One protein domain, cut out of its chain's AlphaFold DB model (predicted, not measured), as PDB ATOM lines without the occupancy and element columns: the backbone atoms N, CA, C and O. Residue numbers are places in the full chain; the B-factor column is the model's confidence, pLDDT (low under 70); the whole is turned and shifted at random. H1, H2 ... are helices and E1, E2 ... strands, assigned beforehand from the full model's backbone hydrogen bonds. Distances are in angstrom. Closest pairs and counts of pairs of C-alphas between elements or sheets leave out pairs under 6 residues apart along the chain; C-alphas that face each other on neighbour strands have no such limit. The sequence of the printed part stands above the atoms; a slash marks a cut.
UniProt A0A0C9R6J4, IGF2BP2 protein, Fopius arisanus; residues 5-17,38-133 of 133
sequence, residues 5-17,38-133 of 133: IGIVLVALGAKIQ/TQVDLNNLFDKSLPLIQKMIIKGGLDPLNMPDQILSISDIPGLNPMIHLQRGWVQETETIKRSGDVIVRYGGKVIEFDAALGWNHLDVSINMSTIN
ATOM      1  N   ILE A   5     146.209 158.380 169.432       37.62
ATOM      2  CA  ILE A   5     146.981 159.369 168.652       37.62
ATOM      3  C   ILE A   5     147.653 160.377 169.605       37.62
ATOM      4  O   ILE A   5     148.780 160.809 169.376       37.62
ATOM      5  N   GLY A   6     147.008 160.663 170.742       33.12
ATOM      6  CA  GLY A   6     147.524 161.564 171.765       33.12
ATOM      7  C   GLY A   6     148.835 161.103 172.405       33.12
ATOM      8  O   GLY A   6     149.688 161.939 172.644       33.12
ATOM      9  N   ILE A   7     149.061 159.809 172.652       45.00
ATOM     10  CA  ILE A   7     150.264 159.362 173.388       45.00
ATOM     11  C   ILE A   7     151.522 159.455 172.514       45.00
ATOM     12  O   ILE A   7     152.570 159.889 172.993       45.00
ATOM     13  N   VAL A   8     151.415 159.105 171.228       44.69
ATOM     14  CA  VAL A   8     152.518 159.261 170.266       44.69
ATOM     15  C   VAL A   8     152.812 160.747 170.048       44.69
ATOM     16  O   VAL A   8     153.972 161.147 170.124       44.69
ATOM     17  N   LEU A   9     151.775 161.582 169.898       43.50
ATOM     18  CA  LEU A   9     151.931 163.039 169.807       43.50
ATOM     19  C   LEU A   9     152.465 163.675 171.097       43.50
ATOM     20  O   LEU A   9     153.224 164.629 171.008       43.50
ATOM     21  N   VAL A  10     152.128 163.167 172.285       46.28
ATOM     22  CA  VAL A  10     152.644 163.677 173.569       46.28
ATOM     23  C   VAL A  10     154.105 163.273 173.762       46.28
ATOM     24  O   VAL A  10     154.905 164.103 174.179       46.28
ATOM     25  N   ALA A  11     154.488 162.042 173.412       43.50
ATOM     26  CA  ALA A  11     155.883 161.603 173.481       43.50
ATOM     27  C   ALA A  11     156.776 162.322 172.454       43.50
ATOM     28  O   ALA A  11     157.911 162.680 172.773       43.50
ATOM     29  N   LEU A  12     156.269 162.573 171.238       42.72
ATOM     30  CA  LEU A  12     156.961 163.403 170.248       42.72
ATOM     31  C   LEU A  12     156.959 164.885 170.656       42.72
ATOM     32  O   LEU A  12     158.009 165.520 170.632       42.72
ATOM     33  N   GLY A  13     155.820 165.422 171.091       42.50
ATOM     34  CA  GLY A  13     155.637 166.819 171.490       42.50
ATOM     35  C   GLY A  13     156.478 167.222 172.701       42.50
ATOM     36  O   GLY A  13     157.107 168.274 172.679       42.50
ATOM     37  N   ALA A  14     156.592 166.356 173.714       41.12
ATOM     38  CA  ALA A  14     157.478 166.579 174.860       41.12
ATOM     39  C   ALA A  14     158.959 166.657 174.449       41.12
ATOM     40  O   ALA A  14     159.746 167.360 175.080       41.12
ATOM     41  N   LYS A  15     159.350 165.958 173.376       40.78
ATOM     42  CA  LYS A  15     160.722 165.993 172.862       40.78
ATOM     43  C   LYS A  15     160.977 167.197 171.952       40.78
ATOM     44  O   LYS A  15     162.067 167.755 172.007       40.78
ATOM     45  N   ILE A  16     159.978 167.629 171.178       44.00
ATOM     46  CA  ILE A  16     160.035 168.857 170.365       44.00
ATOM     47  C   ILE A  16     160.173 170.092 171.269       44.00
ATOM     48  O   ILE A  16     161.051 170.912 171.037       44.00
ATOM     49  N   GLN A  17     159.436 170.163 172.382       42.34
ATOM     50  CA  GLN A  17     159.563 171.267 173.350       42.34
ATOM     51  C   GLN A  17     160.965 171.389 173.970       42.34
ATOM     52  O   GLN A  17     161.371 172.475 174.364       42.34
ATOM     53  N   THR A  38     157.203 175.299 158.435       74.50
ATOM     54  CA  THR A  38     158.441 174.645 158.864       74.50
ATOM     55  C   THR A  38     158.266 173.142 158.719       74.50
ATOM     56  O   THR A  38     157.372 172.555 159.331       74.50
ATOM     57  N   GLN A  39     159.116 172.522 157.901       77.69
ATOM     58  CA  GLN A  39     159.156 171.078 157.705       77.69
ATOM     59  C   GLN A  39     160.356 170.481 158.444       77.69
ATOM     60  O   GLN A  39     161.488 170.918 158.241       77.69
ATOM     61  N   VAL A  40     160.116 169.463 159.269       81.94
ATOM     62  CA  VAL A  40     161.160 168.754 160.020       81.94
ATOM     63  C   VAL A  40     161.074 167.255 159.736       81.94
ATOM     64  O   VAL A  40     160.003 166.656 159.848       81.94
ATOM     65  N   ASP A  41     162.211 166.656 159.384       85.31
ATOM     66  CA  ASP A  41     162.381 165.203 159.283       85.31
ATOM     67  C   ASP A  41     162.547 164.603 160.688       85.31
ATOM     68  O   ASP A  41     163.422 165.005 161.461       85.31
ATOM     69  N   LEU A  42     161.696 163.632 161.020       87.44
ATOM     70  CA  LEU A  42     161.682 162.928 162.299       87.44
ATOM     71  C   LEU A  42     162.018 161.437 162.172       87.44
ATOM     72  O   LEU A  42     161.752 160.678 163.105       87.44
ATOM     73  N   ASN A  43     162.646 161.001 161.080       89.31
ATOM     74  CA  ASN A  43     162.974 159.600 160.803       89.31
ATOM     75  C   ASN A  43     163.688 158.918 161.975       89.31
ATOM     76  O   ASN A  43     163.209 157.928 162.522       89.31
ATOM     77  N   ASN A  44     164.799 159.495 162.437       87.81
ATOM     78  CA  ASN A  44     165.580 158.935 163.546       87.81
ATOM     79  C   ASN A  44     164.803 158.947 164.875       87.81
ATOM     80  O   ASN A  44     164.995 158.083 165.731       87.81
ATOM     81  N   LEU A  45     163.936 159.943 165.081       85.12
ATOM     82  CA  LEU A  45     163.101 159.996 166.278       85.12
ATOM     83  C   LEU A  45     162.046 158.888 166.255       85.12
ATOM     84  O   LEU A  45     161.858 158.219 167.271       85.12
ATOM     85  N   PHE A  46     161.405 158.691 165.106       88.00
ATOM     86  CA  PHE A  46     160.423 157.640 164.891       88.00
ATOM     87  C   PHE A  46     161.053 156.249 165.022       88.00
ATOM     88  O   PHE A  46     160.556 155.419 165.777       88.00
ATOM     89  N   ASP A  47     162.204 156.011 164.394       90.38
ATOM     90  CA  ASP A  47     162.897 154.719 164.466       90.38
ATOM     91  C   ASP A  47     163.292 154.370 165.915       90.38
ATOM     92  O   ASP A  47     163.190 153.220 166.342       90.38
ATOM     93  N   LYS A  48     163.668 155.375 166.720       90.81
ATOM     94  CA  LYS A  48     163.945 155.200 168.157       90.81
ATOM     95  C   LYS A  48     162.690 154.959 168.996       90.81
ATOM     96  O   LYS A  48     162.792 154.323 170.045       90.81
ATOM     97  N   SER A  49     161.535 155.493 168.596       88.69
ATOM     98  CA  SER A  49     160.269 155.292 169.311       88.69
ATOM     99  C   SER A  49     159.545 154.015 168.882       88.69
ATOM    100  O   SER A  49     158.719 153.510 169.644       88.69
ATOM    101  N   LEU A  50     159.896 153.443 167.727       90.38
ATOM    102  CA  LEU A  50     159.267 152.251 167.167       90.38
ATOM    103  C   LEU A  50     159.191 151.079 168.164       90.38
ATOM    104  O   LEU A  50     158.086 150.582 168.374       90.38
ATOM    105  N   PRO A  51     160.255 150.700 168.908       92.81
ATOM    106  CA  PRO A  51     160.157 149.612 169.888       92.81
ATOM    107  C   PRO A  51     159.148 149.881 171.015       92.81
ATOM    108  O   PRO A  51     158.585 148.951 171.592       92.81
ATOM    109  N   LEU A  52     158.926 151.153 171.368       92.00
ATOM    110  CA  LEU A  52     157.907 151.529 172.347       92.00
ATOM    111  C   LEU A  52     156.505 151.398 171.744       92.00
ATOM    112  O   LEU A  52     155.625 150.855 172.406       92.00
ATOM    113  N   ILE A  53     156.311 151.840 170.499       89.50
ATOM    114  CA  ILE A  53     155.041 151.705 169.768       89.50
ATOM    115  C   ILE A  53     154.651 150.226 169.661       89.50
ATOM    116  O   ILE A  53     153.542 149.862 170.039       89.50
ATOM    117  N   GLN A  54     155.583 149.364 169.258       92.38
ATOM    118  CA  GLN A  54     155.363 147.919 169.141       92.38
ATOM    119  C   GLN A  54     154.953 147.290 170.483       92.38
ATOM    120  O   GLN A  54     153.966 146.564 170.571       92.38
ATOM    121  N   LYS A  55     155.630 147.652 171.583       91.38
ATOM    122  CA  LYS A  55     155.232 147.211 172.934       91.38
ATOM    123  C   LYS A  55     153.835 147.686 173.326       91.38
ATOM    124  O   LYS A  55     153.137 146.979 174.050       91.38
ATOM    125  N   MET A  56     153.446 148.887 172.909       89.50
ATOM    126  CA  MET A  56     152.122 149.442 173.192       89.50
ATOM    127  C   MET A  56     151.026 148.743 172.384       89.50
ATOM    128  O   MET A  56     149.952 148.525 172.932       89.50
ATOM    129  N   ILE A  57     151.305 148.338 171.142       89.62
ATOM    130  CA  ILE A  57     150.401 147.524 170.313       89.62
ATOM    131  C   ILE A  57     150.068 146.206 171.027       89.62
ATOM    132  O   ILE A  57     148.894 145.923 171.269       89.62
ATOM    133  N   ILE A  58     151.095 145.480 171.483       91.44
ATOM    134  CA  ILE A  58     150.925 144.221 172.227       91.44
ATOM    135  C   ILE A  58     150.143 144.464 173.528       91.44
ATOM    136  O   ILE A  58     149.138 143.810 173.802       91.44
ATOM    137  N   LYS A  59     150.570 145.439 174.346       91.56
ATOM    138  CA  LYS A  59     149.919 145.737 175.638       91.56
ATOM    139  C   LYS A  59     148.481 146.232 175.493       91.56
ATOM    140  O   LYS A  59     147.689 146.057 176.416       91.56
ATOM    141  N   GLY A  60     148.165 146.880 174.378       90.12
ATOM    142  CA  GLY A  60     146.843 147.407 174.073       90.12
ATOM    143  C   GLY A  60     145.872 146.369 173.515       90.12
ATOM    144  O   GLY A  60     144.720 146.724 173.283       90.12
ATOM    145  N   GLY A  61     146.308 145.123 173.286       88.88
ATOM    146  CA  GLY A  61     145.484 144.107 172.628       88.88
ATOM    147  C   GLY A  61     145.158 144.468 171.178       88.88
ATOM    148  O   GLY A  61     144.063 144.181 170.705       88.88
ATOM    149  N   LEU A  62     146.078 145.164 170.502       91.50
ATOM    150  CA  LEU A  62     145.984 145.487 169.075       91.50
ATOM    151  C   LEU A  62     146.675 144.430 168.203       91.50
ATOM    152  O   LEU A  62     146.728 144.568 166.984       91.50
ATOM    153  N   ASP A  63     147.196 143.384 168.833       91.31
ATOM    154  CA  ASP A  63     147.762 142.218 168.183       91.31
ATOM    155  C   ASP A  63     147.465 140.957 169.030       91.31
ATOM    156  O   ASP A  63     148.050 140.801 170.109       91.31
ATOM    157  N   PRO A  64     146.501 140.099 168.628       93.25
ATOM    158  CA  PRO A  64     145.539 140.310 167.540       93.25
ATOM    159  C   PRO A  64     144.581 141.487 167.792       93.25
ATOM    160  O   PRO A  64     144.016 141.616 168.878       93.25
ATOM    161  N   LEU A  65     144.299 142.274 166.753       94.25
ATOM    162  CA  LEU A  65     143.201 143.241 166.707       94.25
ATOM    163  C   LEU A  65     141.926 142.572 166.186       94.25
ATOM    164  O   LEU A  65     141.849 142.196 165.018       94.25
ATOM    165  N   ASN A  66     140.888 142.491 167.018       93.12
ATOM    166  CA  ASN A  66     139.575 142.015 166.580       93.12
ATOM    167  C   ASN A  66     138.870 143.059 165.701       93.12
ATOM    168  O   ASN A  66     138.777 144.234 166.064       93.12
ATOM    169  N   MET A  67     138.319 142.614 164.574       92.69
ATOM    170  CA  MET A  67     137.478 143.426 163.701       92.69
ATOM    171  C   MET A  67     136.005 143.304 164.106       92.69
ATOM    172  O   MET A  67     135.551 142.208 164.440       92.69
ATOM    173  N   PRO A  68     135.242 144.408 164.076       92.44
ATOM    174  CA  PRO A  68     133.814 144.360 164.352       92.44
ATOM    175  C   PRO A  68     133.075 143.598 163.248       92.44
ATOM    176  O   PRO A  68     133.446 143.691 162.078       92.44
ATOM    177  N   ASP A  69     132.005 142.897 163.622       94.00
ATOM    178  CA  ASP A  69     131.087 142.289 162.661       94.00
ATOM    179  C   ASP A  69     130.450 143.386 161.785       94.00
ATOM    180  O   ASP A  69     130.066 144.452 162.278       94.00
ATOM    181  N   GLN A  70     130.356 143.143 160.478       93.12
ATOM    182  CA  GLN A  70     129.857 144.109 159.498       93.12
ATOM    183  C   GLN A  70     128.947 143.434 158.479       93.12
ATOM    184  O   GLN A  70     129.222 142.325 158.022       93.12
ATOM    185  N   ILE A  71     127.887 144.132 158.076       91.62
ATOM    186  CA  ILE A  71     127.042 143.738 156.948       91.62
ATOM    187  C   ILE A  71     127.297 144.724 155.812       91.62
ATOM    188  O   ILE A  71     127.126 145.930 155.985       91.62
ATOM    189  N   LEU A  72     127.709 144.207 154.661       89.56
ATOM    190  CA  LEU A  72     127.998 144.986 153.463       89.56
ATOM    191  C   LEU A  72     127.016 144.602 152.360       89.56
ATOM    192  O   LEU A  72     126.812 143.420 152.082       89.56
ATOM    193  N   SER A  73     126.411 145.598 151.719       86.19
ATOM    194  CA  SER A  73     125.625 145.380 150.505       86.19
ATOM    195  C   SER A  73     126.558 145.367 149.298       86.19
ATOM    196  O   SER A  73     127.371 146.278 149.145       86.19
ATOM    197  N   ILE A  74     126.434 144.356 148.435       80.94
ATOM    198  CA  ILE A  74     127.097 144.364 147.129       80.94
ATOM    199  C   ILE A  74     126.113 144.962 146.128       80.94
ATOM    200  O   ILE A  74     125.153 144.310 145.725       80.94
ATOM    201  N   SER A  75     126.328 146.217 145.748       73.88
ATOM    202  CA  SER A  75     125.413 146.949 144.859       73.88
ATOM    203  C   SER A  75     125.681 146.724 143.366       73.88
ATOM    204  O   SER A  75     124.955 147.251 142.527       73.88
ATOM    205  N   ASP A  76     126.691 145.923 143.020       74.75
ATOM    206  CA  ASP A  76     127.181 145.793 141.643       74.75
ATOM    207  C   ASP A  76     126.422 144.755 140.795       74.75
ATOM    208  O   ASP A  76     126.781 144.519 139.641       74.75
ATOM    209  N   ILE A  77     125.363 144.129 141.328       71.62
ATOM    210  CA  ILE A  77     124.569 143.119 140.609       71.62
ATOM    211  C   ILE A  77     123.150 143.657 140.342       71.62
ATOM    212  O   ILE A  77     122.323 143.706 141.251       71.62
ATOM    213  N   PRO A  78     122.808 144.037 139.095       70.88
ATOM    214  CA  PRO A  78     121.481 144.553 138.767       70.88
ATOM    215  C   PRO A  78     120.362 143.559 139.112       70.88
ATOM    216  O   PRO A  78     120.342 142.434 138.615       70.88
ATOM    217  N   GLY A  79     119.407 143.984 139.945       71.06
ATOM    218  CA  GLY A  79     118.256 143.170 140.361       71.06
ATOM    219  C   GLY A  79     118.524 142.203 141.521       71.06
ATOM    220  O   GLY A  79     117.591 141.533 141.961       71.06
ATOM    221  N   LEU A  80     119.753 142.155 142.044       71.69
ATOM    222  CA  LEU A  80     120.128 141.360 143.210       71.69
ATOM    223  C   LEU A  80     120.785 142.286 144.243       71.69
ATOM    224  O   LEU A  80     121.774 142.938 143.936       71.69
ATOM    225  N   ASN A  81     120.282 142.309 145.479       76.94
ATOM    226  CA  ASN A  81     120.902 143.057 146.582       76.94
ATOM    227  C   ASN A  81     121.497 142.092 147.620       76.94
ATOM    228  O   ASN A  81     121.030 142.078 148.761       76.94
ATOM    229  N   PRO A  82     122.476 141.238 147.258       82.00
ATOM    230  CA  PRO A  82     123.038 140.305 148.216       82.00
ATOM    231  C   PRO A  82     123.763 141.074 149.323       82.00
ATOM    232  O   PRO A  82     124.477 142.056 149.076       82.00
ATOM    233  N   MET A  83     123.578 140.610 150.554       88.56
ATOM    234  CA  MET A  83     124.295 141.122 151.713       88.56
ATOM    235  C   MET A  83     125.365 140.119 152.127       88.56
ATOM    236  O   MET A  83     125.099 138.925 152.263       88.56
ATOM    237  N   ILE A  84     126.583 140.607 152.340       90.38
ATOM    238  CA  ILE A  84     127.657 139.831 152.950       90.38
ATOM    239  C   ILE A  84     127.718 140.190 154.423       90.38
ATOM    240  O   ILE A  84     127.825 141.360 154.780       90.38
ATOM    241  N   HIS A  85     127.715 139.170 155.266       93.69
ATOM    242  CA  HIS A  85     127.995 139.290 156.679       93.69
ATOM    243  C   HIS A  85     129.423 138.827 156.956       93.69
ATOM    244  O   HIS A  85     129.775 137.664 156.739       93.69
ATOM    245  N   LEU A  86     130.236 139.771 157.415       92.94
ATOM    246  CA  LEU A  86     131.611 139.589 157.839       92.94
ATOM    247  C   LEU A  86     131.634 139.477 159.358       92.94
ATOM    248  O   LEU A  86     131.180 140.393 160.040       92.94
ATOM    249  N   GLN A  87     132.134 138.363 159.885       95.44
ATOM    250  CA  GLN A  87     132.085 138.088 161.317       95.44
ATOM    251  C   GLN A  87     133.395 137.550 161.861       95.44
ATOM    252  O   GLN A  87     134.133 136.849 161.162       95.44
ATOM    253  N   ARG A  88     133.628 137.804 163.155       93.88
ATOM    254  CA  ARG A  88     134.751 137.230 163.922       93.88
ATOM    255  C   ARG A  88     136.104 137.466 163.245       93.88
ATOM    256  O   ARG A  88     136.968 136.590 163.262       93.88
ATOM    257  N   GLY A  89     136.251 138.626 162.609       94.75
ATOM    258  CA  GLY A  89     137.482 138.986 161.932       94.75
ATOM    259  C   GLY A  89     138.575 139.356 162.924       94.75
ATOM    260  O   GLY A  89     138.292 139.875 164.005       94.75
ATOM    261  N   TRP A  90     139.825 139.126 162.552       95.38
ATOM    262  CA  TRP A  90     140.981 139.601 163.303       95.38
ATOM    263  C   TRP A  90     142.146 139.939 162.376       95.38
ATOM    264  O   TRP A  90     142.236 139.432 161.256       95.38
ATOM    265  N   VAL A  91     143.024 140.815 162.861       95.94
ATOM    266  CA  VAL A  91     144.313 141.162 162.255       95.94
ATOM    267  C   VAL A  91     145.417 140.832 163.257       95.94
ATOM    268  O   VAL A  91     145.305 141.233 164.412       95.94
ATOM    269  N   GLN A  92     146.459 140.118 162.844       95.12
ATOM    270  CA  GLN A  92     147.645 139.820 163.659       95.12
ATOM    271  C   GLN A  92     148.904 140.403 163.033       95.12
ATOM    272  O   GLN A  92     148.882 140.847 161.882       95.12
ATOM    273  N   GLU A  93     149.991 140.376 163.801       95.69
ATOM    274  CA  GLU A  93     151.329 140.814 163.401       95.69
ATOM    275  C   GLU A  93     151.390 142.342 163.188       95.69
ATOM    276  O   GLU A  93     152.224 142.881 162.448       95.69
ATOM    277  N   THR A  94     150.482 143.082 163.842       93.50
ATOM    278  CA  THR A  94     150.398 144.548 163.729       93.50
ATOM    279  C   THR A  94     151.552 145.254 164.448       93.50
ATOM    280  O   THR A  94     151.898 146.387 164.106       93.50
ATOM    281  N   GLU A  95     152.188 144.587 165.409       93.19
ATOM    282  CA  GLU A  95     153.407 144.987 166.107       93.19
ATOM    283  C   GLU A  95     154.654 144.873 165.224       93.19
ATOM    284  O   GLU A  95     155.675 145.481 165.538       93.19
ATOM    285  N   THR A  96     154.580 144.204 164.069       94.94
ATOM    286  CA  THR A  96     155.659 144.226 163.064       94.94
ATOM    287  C   THR A  96     155.729 145.539 162.272       94.94
ATOM    288  O   THR A  96     156.468 145.644 161.285       94.94
ATOM    289  N   ILE A  97     154.973 146.552 162.712       93.81
ATOM    290  CA  ILE A  97     154.964 147.889 162.134       93.81
ATOM    291  C   ILE A  97     156.382 148.454 162.014       93.81
ATOM    292  O   ILE A  97     157.217 148.343 162.918       93.81
ATOM    293  N   LYS A  98     156.633 149.090 160.875       93.88
ATOM    294  CA  LYS A  98     157.888 149.735 160.510       93.88
ATOM    295  C   LYS A  98     157.628 151.013 159.732       93.88
ATOM    296  O   LYS A  98     156.556 151.229 159.167       93.88
ATOM    297  N   ARG A  99     158.660 151.843 159.657       92.94
ATOM    298  CA  ARG A  99     158.688 152.981 158.748       92.94
ATOM    299  C   ARG A  99     158.845 152.495 157.300       92.94
ATOM    300  O   ARG A  99     159.626 151.585 157.030       92.94
ATOM    301  N   SER A 100     158.099 153.101 156.382       94.12
ATOM    302  CA  SER A 100     158.074 152.794 154.945       94.12
ATOM    303  C   SER A 100     158.252 154.058 154.090       94.12
ATOM    304  O   SER A 100     157.650 154.195 153.026       94.12
ATOM    305  N   GLY A 101     159.055 155.003 154.573       91.94
ATOM    306  CA  GLY A 101     159.315 156.288 153.928       91.94
ATOM    307  C   GLY A 101     159.775 157.320 154.947       91.94
ATOM    308  O   GLY A 101     160.200 156.955 156.045       91.94
ATOM    309  N   ASP A 102     159.691 158.595 154.598       91.50
ATOM    310  CA  ASP A 102     160.024 159.657 155.538       91.50
ATOM    311  C   ASP A 102     158.883 159.912 156.523       91.50
ATOM    312  O   ASP A 102     157.702 159.737 156.211       91.50
ATOM    313  N   VAL A 103     159.256 160.309 157.736       87.44
ATOM    314  CA  VAL A 103     158.339 160.806 158.758       87.44
ATOM    315  C   VAL A 103     158.565 162.298 158.873       87.44
ATOM    316  O   VAL A 103     159.619 162.747 159.323       87.44
ATOM    317  N   ILE A 104     157.569 163.061 158.446       87.75
ATOM    318  CA  ILE A 104     157.660 164.499 158.276       87.75
ATOM    319  C   ILE A 104     156.626 165.161 159.176       87.75
ATOM    320  O   ILE A 104     155.448 164.804 159.172       87.75
ATOM    321  N   VAL A 105     157.063 166.175 159.915       84.75
ATOM    322  CA  VAL A 105     156.155 167.106 160.583       84.75
ATOM    323  C   VAL A 105     156.205 168.444 159.872       84.75
ATOM    324  O   VAL A 105     157.282 168.982 159.621       84.75
ATOM    325  N   ARG A 106     155.024 168.974 159.556       84.88
ATOM    326  CA  ARG A 106     154.834 170.322 159.027       84.88
ATOM    327  C   ARG A 106     154.098 171.150 160.069       84.88
ATOM    328  O   ARG A 106     153.052 170.733 160.566       84.88
ATOM    329  N   TYR A 107     154.646 172.311 160.405       78.81
ATOM    330  CA  TYR A 107     154.001 173.282 161.283       78.81
ATOM    331  C   TYR A 107     153.754 174.583 160.532       78.81
ATOM    332  O   TYR A 107     154.679 175.153 159.958       78.81
ATOM    333  N   GLY A 108     152.513 175.054 160.547       78.38
ATOM    334  CA  GLY A 108     152.126 176.327 159.949       78.38
ATOM    335  C   GLY A 108     150.682 176.669 160.292       78.38
ATOM    336  O   GLY A 108     149.849 175.780 160.457       78.38
ATOM    337  N   GLY A 109     150.369 177.956 160.462       73.19
ATOM    338  CA  GLY A 109     148.986 178.391 160.700       73.19
ATOM    339  C   GLY A 109     148.327 177.766 161.940       73.19
ATOM    340  O   GLY A 109     147.121 177.530 161.934       73.19
ATOM    341  N   LYS A 110     149.110 177.487 162.998       79.88
ATOM    342  CA  LYS A 110     148.689 176.792 164.238       79.88
ATOM    343  C   LYS A 110     148.241 175.333 164.046       79.88
ATOM    344  O   LYS A 110     147.673 174.751 164.969       79.88
ATOM    345  N   VAL A 111     148.517 174.736 162.891       80.00
ATOM    346  CA  VAL A 111     148.263 173.322 162.604       80.00
ATOM    347  C   VAL A 111     149.593 172.572 162.605       80.00
ATOM    348  O   VAL A 111     150.596 173.057 162.080       80.00
ATOM    349  N   ILE A 112     149.595 171.393 163.227       80.88
ATOM    350  CA  ILE A 112     150.670 170.406 163.110       80.88
ATOM    351  C   ILE A 112     150.135 169.288 162.223       80.88
ATOM    352  O   ILE A 112     149.174 168.611 162.591       80.88
ATOM    353  N   GLU A 113     150.765 169.091 161.074       85.25
ATOM    354  CA  GLU A 113     150.517 167.947 160.209       85.25
ATOM    355  C   GLU A 113     151.633 166.929 160.415       85.25
ATOM    356  O   GLU A 113     152.819 167.261 160.349       85.25
ATOM    357  N   PHE A 114     151.244 165.685 160.677       85.62
ATOM    358  CA  PHE A 114     152.155 164.557 160.785       85.62
ATOM    359  C   PHE A 114     151.916 163.635 159.594       85.62
ATOM    360  O   PHE A 114     150.814 163.112 159.427       85.62
ATOM    361  N   ASP A 115     152.946 163.454 158.781       90.19
ATOM    362  CA  ASP A 115     152.935 162.605 157.598       90.19
ATOM    363  C   ASP A 115     153.945 161.476 157.802       90.19
ATOM    364  O   ASP A 115     155.120 161.721 158.079       90.19
ATOM    365  N   ALA A 116     153.474 160.235 157.739       88.25
ATOM    366  CA  ALA A 116     154.308 159.062 157.924       88.25
ATOM    367  C   ALA A 116     153.810 157.923 157.044       88.25
ATOM    368  O   ALA A 116     152.701 157.415 157.224       88.25
ATOM    369  N   ALA A 117     154.676 157.460 156.148       89.31
ATOM    370  CA  ALA A 117     154.463 156.204 155.451       89.31
ATOM    371  C   ALA A 117     154.843 155.046 156.383       89.31
ATOM    372  O   ALA A 117     156.008 154.889 156.760       89.31
ATOM    373  N   LEU A 118     153.858 154.233 156.763       90.88
ATOM    374  CA  LEU A 118     154.033 153.067 157.629       90.88
ATOM    375  C   LEU A 118     153.800 151.785 156.833       90.88
ATOM    376  O   LEU A 118     153.019 151.759 155.884       90.88
ATOM    377  N   GLY A 119     154.485 150.721 157.228       93.06
ATOM    378  CA  GLY A 119     154.302 149.390 156.668       93.06
ATOM    379  C   GLY A 119     154.422 148.318 157.739       93.06
ATOM    380  O   GLY A 119     154.751 148.611 158.885       93.06
ATOM    381  N   TRP A 120     154.203 147.070 157.343       94.19
ATOM    382  CA  TRP A 120     154.344 145.885 158.189       94.19
ATOM    383  C   TRP A 120     155.287 144.899 157.504       94.19
ATOM    384  O   TRP A 120     155.426 144.918 156.278       94.19
ATOM    385  N   ASN A 121     156.009 144.088 158.278       91.25
ATOM    386  CA  ASN A 121     156.795 142.999 157.687       91.25
ATOM    387  C   ASN A 121     155.885 141.864 157.237       91.25
ATOM    388  O   ASN A 121     156.100 141.295 156.170       91.25
ATOM    389  N   HIS A 122     154.879 141.581 158.054       91.31
ATOM    390  CA  HIS A 122     153.860 140.583 157.808       91.31
ATOM    391  C   HIS A 122     152.550 141.081 158.419       91.31
ATOM    392  O   HIS A 122     152.573 141.821 159.399       91.31
ATOM    393  N   LEU A 123     151.422 140.743 157.804       93.94
ATOM    394  CA  LEU A 123     150.103 141.086 158.323       93.94
ATOM    395  C   LEU A 123     149.157 139.942 157.992       93.94
ATOM    396  O   LEU A 123     148.885 139.689 156.817       93.94
ATOM    397  N   ASP A 124     148.649 139.281 159.025       95.12
ATOM    398  CA  ASP A 124     147.694 138.194 158.858       95.12
ATOM    399  C   ASP A 124     146.282 138.686 159.123       95.12
ATOM    400  O   ASP A 124     146.009 139.365 160.113       95.12
ATOM    401  N   VAL A 125     145.376 138.335 158.215       94.62
ATOM    402  CA  VAL A 125     143.971 138.721 158.278       94.62
ATOM    403  C   VAL A 125     143.112 137.481 158.122       94.62
ATOM    404  O   VAL A 125     143.250 136.732 157.156       94.62
ATOM    405  N   SER A 126     142.182 137.296 159.051       95.94
ATOM    406  CA  SER A 126     141.170 136.249 158.967       95.94
ATOM    407  C   SER A 126     139.793 136.841 159.187       95.94
ATOM    408  O   SER A 126     139.623 137.742 160.008       95.94
ATOM    409  N   ILE A 127     138.806 136.349 158.441       94.69
ATOM    410  CA  ILE A 127     137.416 136.773 158.567       94.69
ATOM    411  C   ILE A 127     136.476 135.667 158.104       94.69
ATOM    412  O   ILE A 127     136.710 135.026 157.078       94.69
ATOM    413  N   ASN A 128     135.391 135.453 158.846       94.81
ATOM    414  CA  ASN A 128     134.335 134.557 158.401       94.81
ATOM    415  C   ASN A 128     133.355 135.342 157.539       94.81
ATOM    416  O   ASN A 128     132.823 136.364 157.967       94.81
ATOM    417  N   MET A 129     133.096 134.834 156.341       91.50
ATOM    418  CA  MET A 129     132.174 135.440 155.393       91.50
ATOM    419  C   MET A 129     130.962 134.533 155.197       91.50
ATOM    420  O   MET A 129     131.110 133.335 154.955       91.50
ATOM    421  N   SER A 130     129.765 135.108 155.269       90.31
ATOM    422  CA  SER A 130     128.519 134.426 154.915       90.31
ATOM    423  C   SER A 130     127.612 135.341 154.105       90.31
ATOM    424  O   SER A 130     127.657 136.560 154.250       90.31
ATOM    425  N   THR A 131     126.801 134.755 153.231       84.12
ATOM    426  CA  THR A 131     125.805 135.482 152.442       84.12
ATOM    427  C   THR A 131     124.458 135.426 153.147       84.12
ATOM    428  O   THR A 131     124.042 134.367 153.618       84.12
ATOM    429  N   ILE A 132     123.770 136.561 153.194       77.06
ATOM    430  CA  ILE A 132     122.391 136.664 153.662       77.06
ATOM    431  C   ILE A 132     121.546 137.071 152.449       77.06
ATOM    432  O   ILE A 132     121.871 138.051 151.773       77.06
ATOM    433  N   ASN A 133     120.519 136.268 152.160       64.00
ATOM    434  CA  ASN A 133     119.539 136.509 151.098       64.00
ATOM    435  C   ASN A 133     118.335 137.281 151.633       64.00
ATOM    436  O   ASN A 133     117.926 136.983 152.779       64.00
TER     437      ASN A 133
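What this domain is: This is residues 5 to 17 and 38 to 133 of the 133 residues of the protein "IGF2BP2 protein" of Fopius arisanus (UniProt A0A0C9R6J4). Two three-stranded sheets follow each other end to end as a wide V; H2 packs over one face of the sheet E1 - E4 - E5, while the sheet E2 - E3 - E6 has no helix on it. The printed part has 109 residues, with two named helices and six named strands in the order H1 E1 H2 E2 E3 E4 E5 E6, mixed helices and strands; both sheets are antiparallel. The whole is elongated, 58 by 33 by 22 A, and only just loose, close to extended, with a radius of gyration of the C-alphas of 19.2 A.

How they stand to each other: Start at H1, residues 5 to 16: it is close to but not clearly touching H2, residues 43 to 59, the closest C-alphas being Val 8 and Ile 53, 8.0 A apart. E1, residues 38 to 41, is antiparallel to E4, residues 97 to 108, with N 40 and O 105 2.9 A apart. H2 is on this sheet at a height of 6.7 A, closest at the C-alphas of Asn 43 and Val 103, 5.2 A. E2, residues 70 to 73, and E3, residues 83 to 92, form a hairpin, N 72 to O 84 2.9 A. E4 and E5, residues 111 to 120, form another, N 98 to O 119 2.8 A. E6, residues 124 to 132, is antiparallel to E3, N 85 to O 130 2.8 A. O i to N i+4 pairs within hydrogen-bond range are 7 of 8 in H1 and 11 of 13 in H2.

Where its parts are: Find C-alpha 5 at (146.981, 159.369, 168.652), where H1 begins. H2, 24.1 A, has a kink of 40 degrees near residue 51. E3, 26.3 A, bends by 57 degrees at residue 88; E4, 28.7 A, bends by 76 degrees at residue 100. E5 measures 28.4 A; E6, 25.9 A, ends at C-alpha 132, (122.391, 136.664, 153.662).

The domain as a whole: The farthest C-alphas, Gln 17 and Gly 79, are 59.9 A apart. Residues 18 to 37 are not printed; C-alphas 17 and 38 are 14.9 A apart across the cut. Of the links printed whole, none is long. Confidence is under 70 at residues 5 to 17 and 133.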